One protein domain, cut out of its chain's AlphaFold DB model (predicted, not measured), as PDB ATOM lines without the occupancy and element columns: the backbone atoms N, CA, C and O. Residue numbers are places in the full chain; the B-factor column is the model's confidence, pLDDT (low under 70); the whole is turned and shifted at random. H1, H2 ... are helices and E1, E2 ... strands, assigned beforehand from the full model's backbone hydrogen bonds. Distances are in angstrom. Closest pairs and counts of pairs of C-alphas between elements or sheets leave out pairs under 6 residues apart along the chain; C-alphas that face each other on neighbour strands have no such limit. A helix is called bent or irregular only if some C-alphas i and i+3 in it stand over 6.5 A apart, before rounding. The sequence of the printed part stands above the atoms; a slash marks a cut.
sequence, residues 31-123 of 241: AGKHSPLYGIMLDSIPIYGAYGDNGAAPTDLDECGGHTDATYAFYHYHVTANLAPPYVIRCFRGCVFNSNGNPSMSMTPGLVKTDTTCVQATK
ATOM      1  N   ALA A  31     177.326 189.090 153.472       94.50
ATOM      2  CA  ALA A  31     176.048 189.013 154.173       94.50
ATOM      3  C   ALA A  31     174.860 189.155 153.203       94.50
ATOM      4  O   ALA A  31     174.825 190.062 152.368       94.50
ATOM      5  N   GLY A  32     173.886 188.252 153.321       96.31
ATOM      6  CA  GLY A  32     172.704 188.226 152.458       96.31
ATOM      7  C   GLY A  32     172.952 187.693 151.042       96.31
ATOM      8  O   GLY A  32     172.063 187.802 150.196       96.31
ATOM      9  N   LYS A  33     174.143 187.161 150.746       96.56
ATOM     10  CA  LYS A  33     174.493 186.567 149.450       96.56
ATOM     11  C   LYS A  33     174.820 185.093 149.607       96.56
ATOM     12  O   LYS A  33     175.295 184.671 150.655       96.56
ATOM     13  N   HIS A  34     174.607 184.358 148.523       96.94
ATOM     14  CA  HIS A  34     175.142 183.019 148.362       96.94
ATOM     15  C   HIS A  34     176.658 183.030 148.578       96.94
ATOM     16  O   HIS A  34     177.347 183.959 148.135       96.94
ATOM     17  N   SER A  35     177.173 182.008 149.256       95.44
ATOM     18  CA  SER A  35     178.606 181.842 149.462       95.44
ATOM     19  C   SER A  35     179.351 181.783 148.125       95.44
ATOM     20  O   SER A  35     178.798 181.282 147.145       95.44
ATOM     21  N   PRO A  36     180.607 182.251 148.050       94.81
ATOM     22  CA  PRO A  36     181.422 182.101 146.850       94.81
ATOM     23  C   PRO A  36     181.753 180.638 146.538       94.81
ATOM     24  O   PRO A  36     181.624 179.751 147.388       94.81
ATOM     25  N   LEU A  37     182.226 180.406 145.310       93.94
ATOM     26  CA  LEU A  37     182.798 179.125 144.908       93.94
ATOM     27  C   LEU A  37     183.980 178.795 145.827       93.94
ATOM     28  O   LEU A  37     184.917 179.584 145.945       93.94
ATOM     29  N   TYR A  38     183.932 177.621 146.446       92.06
ATOM     30  CA  TYR A  38     185.008 177.103 147.280       92.06
ATOM     31  C   TYR A  38     185.994 176.261 146.463       92.06
ATOM     32  O   TYR A  38     187.204 176.336 146.669       92.06
ATOM     33  N   GLY A  39     185.490 175.486 145.502       90.00
ATOM     34  CA  GLY A  39     186.312 174.645 144.642       90.00
ATOM     35  C   GLY A  39     185.483 173.727 143.753       90.00
ATOM     36  O   GLY A  39     184.268 173.881 143.650       90.00
ATOM     37  N   ILE A  40     186.151 172.761 143.125       89.06
ATOM     38  CA  ILE A  40     185.533 171.730 142.285       89.06
ATOM     39  C   ILE A  40     185.845 170.360 142.880       89.06
ATOM     40  O   ILE A  40     186.990 170.081 143.241       89.06
ATOM     41  N   MET A  41     184.820 169.521 142.992       88.94
ATOM     42  CA  MET A  41     184.938 168.164 143.510       88.94
ATOM     43  C   MET A  41     185.510 167.192 142.475       88.94
ATOM     44  O   MET A  41     185.556 167.480 141.281       88.94
ATOM     45  N   LEU A  42     185.954 166.014 142.928       85.44
ATOM     46  CA  LEU A  42     186.567 164.995 142.060       85.44
ATOM     47  C   LEU A  42     185.620 164.466 140.970       85.44
ATOM     48  O   LEU A  42     186.075 163.916 139.971       85.44
ATOM     49  N   ASP A  43     184.313 164.629 141.152       87.19
ATOM     50  CA  ASP A  43     183.277 164.324 140.164       87.19
ATOM     51  C   ASP A  43     182.947 165.511 139.241       87.19
ATOM     52  O   ASP A  43     181.974 165.463 138.490       87.19
ATOM     53  N   SER A  44     183.782 166.558 139.262       87.44
ATOM     54  CA  SER A  44     183.671 167.781 138.451       87.44
ATOM     55  C   SER A  44     182.469 168.678 138.773       87.44
ATOM     56  O   SER A  44     182.167 169.587 138.003       87.44
ATOM     57  N   ILE A  45     181.803 168.463 139.910       92.38
ATOM     58  CA  ILE A  45     180.700 169.309 140.380       92.38
ATOM     59  C   ILE A  45     181.258 170.413 141.298       92.38
ATOM     60  O   ILE A  45     182.109 170.134 142.150       92.38
ATOM     61  N   PRO A  46     180.812 171.675 141.158       95.06
ATOM     62  CA  PRO A  46     181.272 172.753 142.019       95.06
ATOM     63  C   PRO A  46     180.791 172.598 143.461       95.06
ATOM     64  O   PRO A  46     179.672 172.154 143.726       95.06
ATOM     65  N   ILE A  47     181.645 173.017 144.392       95.50
ATOM     66  CA  ILE A  47     181.298 173.218 145.795       95.50
ATOM     67  C   ILE A  47     181.403 174.694 146.155       95.50
ATOM     68  O   ILE A  47     182.377 175.373 145.820       95.50
ATOM     69  N   TYR A  48     180.407 175.169 146.882       95.31
ATOM     70  CA  TYR A  48     180.325 176.508 147.431       95.31
ATOM     71  C   TYR A  48     180.524 176.492 148.943       95.31
ATOM     72  O   TYR A  48     180.524 175.438 149.592       95.31
ATOM     73  N   GLY A  49     180.710 177.685 149.505       94.56
ATOM     74  CA  GLY A  49     180.682 177.877 150.948       94.56
ATOM     75  C   GLY A  49     179.326 177.521 151.580       94.56
ATOM     76  O   GLY A  49     178.405 177.041 150.926       94.56
ATOM     77  N   ALA A  50     179.208 177.731 152.888       94.12
ATOM     78  CA  ALA A  50     178.130 177.159 153.693       94.12
ATOM     79  C   ALA A  50     176.719 177.721 153.440       94.12
ATOM     80  O   ALA A  50     175.743 177.162 153.949       94.12
ATOM     81  N   TYR A  51     176.599 178.833 152.716       95.50
ATOM     82  CA  TYR A  51     175.352 179.574 152.574       95.50
ATOM     83  C   TYR A  51     174.862 179.588 151.123       95.50
ATOM     84  O   TYR A  51     175.646 179.808 150.201       95.50
ATOM     85  N   GLY A  52     173.559 179.380 150.947       96.69
ATOM     86  CA  GLY A  52     172.848 179.472 149.675       96.69
ATOM     87  C   GLY A  52     172.128 180.811 149.505       96.69
ATOM     88  O   GLY A  52     172.561 181.850 150.023       96.69
ATOM     89  N   ASP A  53     170.996 180.787 148.801       97.12
ATOM     90  CA  ASP A  53     170.126 181.949 148.594       97.12
ATOM     91  C   ASP A  53     169.907 182.802 149.863       97.12
ATOM     92  O   ASP A  53     169.624 182.319 150.962       97.12
ATOM     93  N   ASN A  54     170.014 184.126 149.697       96.19
ATOM     94  CA  ASN A  54     169.894 185.127 150.767       96.19
ATOM     95  C   ASN A  54     170.910 184.979 151.918       96.19
ATOM     96  O   ASN A  54     170.707 185.555 152.989       96.19
ATOM     97  N   GLY A  55     172.008 184.242 151.719       95.50
ATOM     98  CA  GLY A  55     173.026 184.022 152.749       95.50
ATOM     99  C   GLY A  55     172.544 183.140 153.901       95.50
ATOM    100  O   GLY A  55     173.068 183.236 155.011       95.50
ATOM    101  N   ALA A  56     171.527 182.311 153.659       95.94
ATOM    102  CA  ALA A  56     171.031 181.335 154.619       95.94
ATOM    103  C   ALA A  56     171.666 179.962 154.369       95.94
ATOM    104  O   ALA A  56     171.977 179.609 153.236       95.94
ATOM    105  N   ALA A  57     171.844 179.165 155.425       95.06
ATOM    106  CA  ALA A  57     172.234 177.767 155.257       95.06
ATOM    107  C   ALA A  57     171.091 177.010 154.548       95.06
ATOM    108  O   ALA A  57     169.953 177.099 155.028       95.06
ATOM    109  N   PRO A  58     171.355 176.285 153.445       95.56
ATOM    110  CA  PRO A  58     170.312 175.547 152.741       95.56
ATOM    111  C   PRO A  58     169.672 174.473 153.626       95.56
ATOM    112  O   PRO A  58     170.338 173.840 154.450       95.56
ATOM    113  N   THR A  59     168.367 174.259 153.464       95.50
ATOM    114  CA  THR A  59     167.586 173.276 154.245       95.50
ATOM    115  C   THR A  59     167.108 172.091 153.409       95.50
ATOM    116  O   THR A  59     166.522 171.152 153.944       95.50
ATOM    117  N   ASP A  60     167.382 172.127 152.112       96.44
ATOM    118  CA  ASP A  60     166.958 171.198 151.070       96.44
ATOM    119  C   ASP A  60     168.147 170.458 150.430       96.44
ATOM    120  O   ASP A  60     168.033 169.933 149.324       96.44
ATOM    121  N   LEU A  61     169.286 170.399 151.132       95.94
ATOM    122  CA  LEU A  61     170.437 169.602 150.709       95.94
ATOM    123  C   LEU A  61     170.071 168.117 150.643       95.94
ATOM    124  O   LEU A  61     169.418 167.573 151.539       95.94
ATOM    125  N   ASP A  62     170.551 167.456 149.598       96.19
ATOM    126  CA  ASP A  62     170.424 166.017 149.432       96.19
ATOM    127  C   ASP A  62     171.362 165.226 150.368       96.19
ATOM    128  O   ASP A  62     172.125 165.772 151.172       96.19
ATOM    129  N   GLU A  63     171.338 163.898 150.252       95.19
ATOM    130  CA  GLU A  63     172.167 163.000 151.054       95.19
ATOM    131  C   GLU A  63     173.685 163.177 150.863       95.19
ATOM    132  O   GLU A  63     174.455 162.725 151.718       95.19
ATOM    133  N   CYS A  64     174.124 163.817 149.776       95.50
ATOM    134  CA  CYS A  64     175.525 164.122 149.504       95.50
ATOM    135  C   CYS A  64     175.929 165.536 149.945       95.50
ATOM    136  O   CYS A  64     177.131 165.798 150.063       95.50
ATOM    137  N   GLY A  65     174.958 166.397 150.264       95.94
ATOM    138  CA  GLY A  65     175.171 167.779 150.690       95.94
ATOM    139  C   GLY A  65     175.084 168.791 149.547       95.94
ATOM    140  O   GLY A  65     175.733 169.834 149.618       95.94
ATOM    141  N   GLY A  66     174.353 168.481 148.474       96.81
ATOM    142  CA  GLY A  66     174.147 169.408 147.365       96.81
ATOM    143  C   GLY A  66     172.686 169.584 146.982       96.81
ATOM    144  O   GLY A  66     171.810 168.848 147.432       96.81
ATOM    145  N   HIS A  67     172.427 170.598 146.166       97.56
ATOM    146  CA  HIS A  67     171.100 170.936 145.657       97.56
ATOM    147  C   HIS A  67     171.207 171.864 144.436       97.56
ATOM    148  O   HIS A  67     172.281 172.036 143.862       97.56
ATOM    149  N   THR A  68     170.081 172.435 144.015       97.62
ATOM    150  CA  THR A  68     170.005 173.558 143.068       97.62
ATOM    151  C   THR A  68     169.232 174.679 143.735       97.62
ATOM    152  O   THR A  68     168.245 174.378 144.407       97.62
ATOM    153  N   ASP A  69     169.557 175.931 143.448       96.94
ATOM    154  CA  ASP A  69     168.816 177.065 143.999       96.94
ATOM    155  C   ASP A  69     168.546 178.156 142.949       96.94
ATOM    156  O   ASP A  69     168.741 177.943 141.743       96.94
ATOM    157  N   ALA A  70     167.984 179.296 143.369       96.69
ATOM    158  CA  ALA A  70     167.622 180.363 142.439       96.69
ATOM    159  C   ALA A  70     168.849 181.132 141.928       96.69
ATOM    160  O   ALA A  70     168.823 181.640 140.802       96.69
ATOM    161  N   THR A  71     169.910 181.218 142.735       96.75
ATOM    162  CA  THR A  71     171.178 181.846 142.341       96.75
ATOM    163  C   THR A  71     171.918 180.989 141.312       96.75
ATOM    164  O   THR A  71     172.406 181.517 140.305       96.75
ATOM    165  N   TYR A  72     171.960 179.673 141.517       95.69
ATOM    166  CA  TYR A  72     172.623 178.703 140.657       95.69
ATOM    167  C   TYR A  72     171.669 177.561 140.287       95.69
ATOM    168  O   TYR A  72     171.501 176.570 140.998       95.69
ATOM    169  N   ALA A  73     171.105 177.655 139.079       95.44
ATOM    170  CA  ALA A  73     170.157 176.678 138.533       95.44
ATOM    171  C   ALA A  73     170.790 175.328 138.109       95.44
ATOM    172  O   ALA A  73     170.142 174.519 137.432       95.44
ATOM    173  N   PHE A  74     172.051 175.086 138.477       96.31
ATOM    174  CA  PHE A  74     172.762 173.821 138.304       96.31
ATOM    175  C   PHE A  74     173.044 173.168 139.652       96.31
ATOM    176  O   PHE A  74     173.108 173.850 140.669       96.31
ATOM    177  N   TYR A  75     173.185 171.841 139.669       97.44
ATOM    178  CA  TYR A  75     173.432 171.136 140.921       97.44
ATOM    179  C   TYR A  75     174.825 171.479 141.451       97.44
ATOM    180  O   TYR A  75     175.804 171.448 140.708       97.44
ATOM    181  N   HIS A  76     174.921 171.803 142.730       97.81
ATOM    182  CA  HIS A  76     176.176 172.149 143.376       97.81
ATOM    183  C   HIS A  76     176.163 171.720 144.839       97.81
ATOM    184  O   HIS A  76     175.108 171.531 145.447       97.81
ATOM    185  N   TYR A  77     177.354 171.530 145.394       97.69
ATOM    186  CA  TYR A  77     177.535 171.195 146.800       97.69
ATOM    187  C   TYR A  77     177.688 172.435 147.662       97.69
ATOM    188  O   TYR A  77     178.185 173.462 147.200       97.69
ATOM    189  N   HIS A  78     177.399 172.271 148.946       96.38
ATOM    190  CA  HIS A  78     177.821 173.197 149.986       96.38
ATOM    191  C   HIS A  78     178.742 172.491 150.968       96.38
ATOM    192  O   HIS A  78     178.497 171.350 151.360       96.38
ATOM    193  N   VAL A  79     179.778 173.192 151.423       94.31
ATOM    194  CA  VAL A  79     180.400 172.839 152.704       94.31
ATOM    195  C   VAL A  79     179.370 173.000 153.821       94.31
ATOM    196  O   VAL A  79     178.422 173.779 153.733       94.31
ATOM    197  N   THR A  80     179.550 172.284 154.918       91.25
ATOM    198  CA  THR A  80     178.591 172.342 156.021       91.25
ATOM    199  C   THR A  80     178.712 173.644 156.810       91.25
ATOM    200  O   THR A  80     179.806 174.018 157.241       91.25
ATOM    201  N   ALA A  81     177.579 174.276 157.112       88.12
ATOM    202  CA  ALA A  81     177.532 175.384 158.059       88.12
ATOM    203  C   ALA A  81     177.923 174.947 159.481       88.12
ATOM    204  O   ALA A  81     177.765 173.788 159.873       88.12
ATOM    205  N   ASN A  82     178.394 175.909 160.281       86.38
ATOM    206  CA  ASN A  82     178.648 175.753 161.719       86.38
ATOM    207  C   ASN A  82     179.583 174.592 162.094       86.38
ATOM    208  O   ASN A  82     179.461 174.052 163.193       86.38
ATOM    209  N   LEU A  83     180.509 174.206 161.206       86.00
ATOM    210  CA  LEU A  83     181.420 173.079 161.439       86.00
ATOM    211  C   LEU A  83     180.686 171.765 161.765       86.00
ATOM    212  O   LEU A  83     181.171 170.953 162.554       86.00
ATOM    213  N   ALA A  84     179.503 171.549 161.192       87.94
ATOM    214  CA  ALA A  84     178.775 170.304 161.389       87.94
ATOM    215  C   ALA A  84     179.399 169.160 160.560       87.94
ATOM    216  O   ALA A  84     179.798 169.377 159.422       87.94
ATOM    217  N   PRO A  85     179.465 167.915 161.060       87.19
ATOM    218  CA  PRO A  85     179.840 166.771 160.227       87.19
ATOM    219  C   PRO A  85     178.900 166.622 159.013       87.19
ATOM    220  O   PRO A  85     177.691 166.816 159.162       87.19
ATOM    221  N   PRO A  86     179.406 166.235 157.824       90.31
ATOM    222  CA  PRO A  86     180.755 165.727 157.517       90.31
ATOM    223  C   PRO A  86     181.821 166.804 157.215       90.31
ATOM    224  O   PRO A  86     182.837 166.481 156.606       90.31
ATOM    225  N   TYR A  87     181.601 168.070 157.577       89.00
ATOM    226  CA  TYR A  87     182.487 169.219 157.327       89.00
ATOM    227  C   TYR A  87     182.581 169.707 155.869       89.00
ATOM    228  O   TYR A  87     182.742 170.908 155.647       89.00
ATOM    229  N   VAL A  88     182.481 168.810 154.880       90.38
ATOM    230  CA  VAL A  88     182.532 169.138 153.440       90.38
ATOM    231  C   VAL A  88     181.375 168.467 152.688       90.38
ATOM    232  O   VAL A  88     180.299 169.041 152.637       90.38
ATOM    233  N   ILE A  89     181.553 167.253 152.156       92.25
ATOM    234  CA  ILE A  89     180.507 166.476 151.462       92.25
ATOM    235  C   ILE A  89     180.479 165.039 151.977       92.25
ATOM    236  O   ILE A  89     181.472 164.544 152.515       92.25
ATOM    237  N   ARG A  90     179.343 164.354 151.807       90.81
ATOM    238  CA  ARG A  90     179.192 162.942 152.220       90.81
ATOM    239  C   ARG A  90     179.524 161.961 151.100       90.81
ATOM    240  O   ARG A  90     180.003 160.864 151.375       90.81
ATOM    241  N   CYS A  91     179.230 162.336 149.859       91.69
ATOM    242  CA  CYS A  91     179.400 161.498 148.678       91.69
ATOM    243  C   CYS A  91     179.509 162.340 147.405       91.69
ATOM    244  O   CYS A  91     179.101 163.497 147.376       91.69
ATOM    245  N   PHE A  92     180.038 161.724 146.347       90.94
ATOM    246  CA  PHE A  92     179.985 162.264 144.992       90.94
ATOM    247  C   PHE A  92     178.678 161.843 144.314       90.94
ATOM    248  O   PHE A  92     178.241 160.697 144.440       90.94
ATOM    249  N   ARG A  93     178.053 162.792 143.622       91.62
ATOM    250  CA  ARG A  93     176.776 162.671 142.906       91.62
ATOM    251  C   ARG A  93     177.059 162.423 141.433       91.62
ATOM    252  O   ARG A  93     176.296 161.723 140.771       91.62
ATOM    253  N   GLY A  94     178.151 162.998 140.932       88.19
ATOM    254  CA  GLY A  94     178.706 162.682 139.633       88.19
ATOM    255  C   GLY A  94     179.611 161.454 139.685       88.19
ATOM    256  O   GLY A  94     179.897 160.867 140.732       88.19
ATOM    257  N   CYS A  95     180.084 161.068 138.508       85.12
ATOM    258  CA  CYS A  95     181.049 159.994 138.369       85.12
ATOM    259  C   CYS A  95     182.467 160.552 138.425       85.12
ATOM    260  O   CYS A  95     182.810 161.503 137.724       85.12
ATOM    261  N   VAL A  96     183.305 159.919 139.240       84.00
ATOM    262  CA  VAL A  96     184.739 160.196 139.274       84.00
ATOM    263  C   VAL A  96     185.398 159.320 138.219       84.00
ATOM    264  O   VAL A  96     185.354 158.097 138.313       84.00
ATOM    265  N   PHE A  97     186.006 159.929 137.210       78.06
ATOM    266  CA  PHE A  97     186.752 159.221 136.167       78.06
ATOM    267  C   PHE A  97     188.248 159.449 136.358       78.06
ATOM    268  O   PHE A  97     188.636 160.471 136.907       78.06
ATOM    269  N   ASN A  98     189.111 158.565 135.853       70.81
ATOM    270  CA  ASN A  98     190.567 158.788 135.902       70.81
ATOM    271  C   ASN A  98     191.014 160.031 135.111       70.81
ATOM    272  O   ASN A  98     192.056 160.602 135.404       70.81
ATOM    273  N   SER A  99     190.237 160.436 134.105       67.06
ATOM    274  CA  SER A  99     190.436 161.686 133.368       67.06
ATOM    275  C   SER A  99     190.014 162.918 134.173       67.06
ATOM    276  O   SER A  99     190.592 163.982 133.994       67.06
ATOM    277  N   ASN A 100     189.027 162.765 135.064       58.78
ATOM    278  CA  ASN A 100     188.353 163.860 135.769       58.78
ATOM    279  C   ASN A 100     188.822 164.024 137.222       58.78
ATOM    280  O   ASN A 100     188.752 165.111 137.789       58.78
ATOM    281  N   GLY A 101     189.311 162.944 137.818       55.75
ATOM    282  CA  GLY A 101     189.897 162.877 139.139       55.75
ATOM    283  C   GLY A 101     191.407 162.812 139.009       55.75
ATOM    284  O   GLY A 101     191.940 162.093 138.170       55.75
ATOM    285  N   ASN A 102     192.096 163.575 139.853       55.81
ATOM    286  CA  ASN A 102     193.542 163.520 140.029       55.81
ATOM    287  C   ASN A 102     194.058 162.069 139.865       55.81
ATOM    288  O   ASN A 102     193.595 161.207 140.614       55.81
ATOM    289  N   PRO A 103     195.003 161.772 138.948       57.97
ATOM    290  CA  PRO A 103     195.471 160.405 138.685       57.97
ATOM    291  C   PRO A 103     196.041 159.702 139.930       57.97
ATOM    292  O   PRO A 103     196.104 158.474 139.971       57.97
ATOM    293  N   SER A 104     196.374 160.460 140.983       57.12
ATOM    294  CA  SER A 104     196.673 159.950 142.329       57.12
ATOM    295  C   SER A 104     195.534 159.104 142.941       57.12
ATOM    296  O   SER A 104     195.784 158.183 143.715       57.12
ATOM    297  N   MET A 105     194.278 159.344 142.548       63.84
ATOM    298  CA  MET A 105     193.087 158.605 142.999       63.84
ATOM    299  C   MET A 105     192.857 157.288 142.244       63.84
ATOM    300  O   MET A 105     191.981 156.510 142.626       63.84
ATOM    301  N   SER A 106     193.665 156.976 141.220       63.53
ATOM    302  CA  SER A 106     193.575 155.699 140.492       63.53
ATOM    303  C   SER A 106     193.855 154.479 141.386       63.53
ATOM    304  O   SER A 106     193.560 153.354 140.989       63.53
ATOM    305  N   MET A 107     194.419 154.691 142.580       62.16
ATOM    306  CA  MET A 107     194.703 153.650 143.570       62.16
ATOM    307  C   MET A 107     193.558 153.421 144.568       62.16
ATOM    308  O   MET A 107     193.699 152.565 145.436       62.16
ATOM    309  N   THR A 108     192.439 154.155 144.480       69.00
ATOM    310  CA  THR A 108     191.283 153.988 145.377       69.00
ATOM    311  C   THR A 108     190.234 153.071 144.733       69.00
ATOM    312  O   THR A 108     189.487 153.514 143.852       69.00
ATOM    313  N   PRO A 109     190.127 151.792 145.146       67.94
ATOM    314  CA  PRO A 109     189.214 150.850 144.511       67.94
ATOM    315  C   PRO A 109     187.759 151.295 144.664       67.94
ATOM    316  O   PRO A 109     187.320 151.672 145.748       67.94
ATOM    317  N   GLY A 110     186.997 151.234 143.573       71.06
ATOM    318  CA  GLY A 110     185.561 151.528 143.573       71.06
ATOM    319  C   GLY A 110     185.186 153.013 143.520       71.06
ATOM    320  O   GLY A 110     184.015 153.296 143.246       71.06
ATOM    321  N   LEU A 111     186.145 153.931 143.710       76.12
ATOM    322  CA  LEU A 111     185.934 155.374 143.549       76.12
ATOM    323  C   LEU A 111     185.908 155.766 142.069       76.12
ATOM    324  O   LEU A 111     184.961 156.404 141.619       76.12
ATOM    325  N   VAL A 112     186.917 155.332 141.312       78.25
ATOM    326  CA  VAL A 112     187.009 155.598 139.874       78.25
ATOM    327  C   VAL A 112     186.024 154.708 139.114       78.25
ATOM    328  O   VAL A 112     186.049 153.480 139.240       78.25
ATOM    329  N   LYS A 113     185.161 155.331 138.314       76.00
ATOM    330  CA  LYS A 113     184.219 154.687 137.399       76.00
ATOM    331  C   LYS A 113     184.727 154.755 135.957       76.00
ATOM    332  O   LYS A 113     185.584 155.559 135.600       76.00
ATOM    333  N   THR A 114     184.163 153.889 135.131       76.38
ATOM    334  CA  THR A 114     184.210 153.936 133.663       76.38
ATOM    335  C   THR A 114     182.851 154.382 133.137       76.38
ATOM    336  O   THR A 114     181.861 154.275 133.862       76.38
ATOM    337  N   ASP A 115     182.759 154.793 131.872       73.88
ATOM    338  CA  ASP A 115     181.472 155.157 131.256       73.88
ATOM    339  C   ASP A 115     180.422 154.043 131.387       73.88
ATOM    340  O   ASP A 115     179.248 154.309 131.610       73.88
ATOM    341  N   THR A 116     180.848 152.778 131.336       79.12
ATOM    342  CA  THR A 116     179.962 151.610 131.478       79.12
ATOM    343  C   THR A 116     179.493 151.368 132.915       79.12
ATOM    344  O   THR A 116     178.452 150.755 133.127       79.12
ATOM    345  N   THR A 117     180.268 151.792 133.915       82.81
ATOM    346  CA  THR A 117     179.959 151.571 135.344       82.81
ATOM    347  C   THR A 117     179.410 152.818 136.033       82.81
ATOM    348  O   THR A 117     178.949 152.747 137.173       82.81
ATOM    349  N   CYS A 118     179.451 153.954 135.344       85.56
ATOM    350  CA  CYS A 118     178.829 155.197 135.745       85.56
ATOM    351  C   CYS A 118     177.330 155.153 135.428       85.56
ATOM    352  O   CYS A 118     176.929 155.065 134.269       85.56
ATOM    353  N   VAL A 119     176.488 155.261 136.455       86.50
ATOM    354  CA  VAL A 119     175.055 155.502 136.254       86.50
ATOM    355  C   VAL A 119     174.861 157.004 136.124       86.50
ATOM    356  O   VAL A 119     174.943 157.738 137.106       86.50
ATOM    357  N   GLN A 120     174.632 157.466 134.899       83.81
ATOM    358  CA  GLN A 120     174.398 158.880 134.638       83.81
ATOM    359  C   GLN A 120     173.067 159.336 135.250       83.81
ATOM    360  O   GLN A 120     172.040 158.669 135.120       83.81
ATOM    361  N   ALA A 121     173.078 160.509 135.881       84.25
ATOM    362  CA  ALA A 121     171.854 161.176 136.291       84.25
ATOM    363  C   ALA A 121     171.016 161.563 135.061       84.25
ATOM    364  O   ALA A 121     171.557 162.003 134.045       84.25
ATOM    365  N   THR A 122     169.690 161.462 135.181       87.25
ATOM    366  CA  THR A 122     168.744 161.863 134.124       87.25
ATOM    367  C   THR A 122     168.896 163.333 133.740       87.25
ATOM    368  O   THR A 122     168.708 163.701 132.584       87.25
ATOM    369  N   LYS A 123     169.233 164.183 134.717       91.75
ATOM    370  CA  LYS A 123     169.529 165.598 134.508       91.75
ATOM    371  C   LYS A 123     171.034 165.808 134.630       91.75
ATOM    372  O   LYS A 123     171.620 165.473 135.655       91.75
TER     373      LYS A 123
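AT A GLANCE: This is residues 31 to 123 of the 241 residues of an uncharacterized protein of Chlamydomonas incerta (UniProt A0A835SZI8). Little regular structure is here: a small three-stranded sheet, E1, E2 and E3, sits among long loops, and one short helix, H1, lies away from it toward one end of the longest axis. The 93 printed residues run E1, E2, E3, H1; the mixed sheet has the order E1, E2, E3, and the class is mixed, with 15 residues in named elements. The whole is compact, radius of gyration of the C-alphas 14.1 A, spanning 41 by 28 by 19 A.

IN THESE COORDINATES: Find C-alpha 37 at (182.798, 179.125, 144.908), where E1, residues 37 to 40, begins its 8.3 A. E2 is residues 46 to 48, 6.7 A; E3 is 76 to 78, 6.9 A. H1, residues 103 to 107, runs 8.4 A to C-alpha 107 at (194.703, 153.650, 143.570).

HOW THE PARTS SIT: E1 and E2 are an antiparallel hairpin; look for N 38 and O 47, 2.8 A apart. E2 and E3 are parallel, N 48 and O 77 at 2.8 A. H1, only just irregular with C-alphas 104 and 107 6.7 A apart, is not on the sheet; 0 of 1 O i to N i+4 and 1 of 2 O i to N i+3 pairs are within hydrogen-bond range.

THE WHOLE: C-alphas 31 and 116, the farthest apart, are 43.9 A apart. The printed part has no cut; links E2 to E3 and E3 to H1 are long. Residues 99 to 109 have pLDDT under 70.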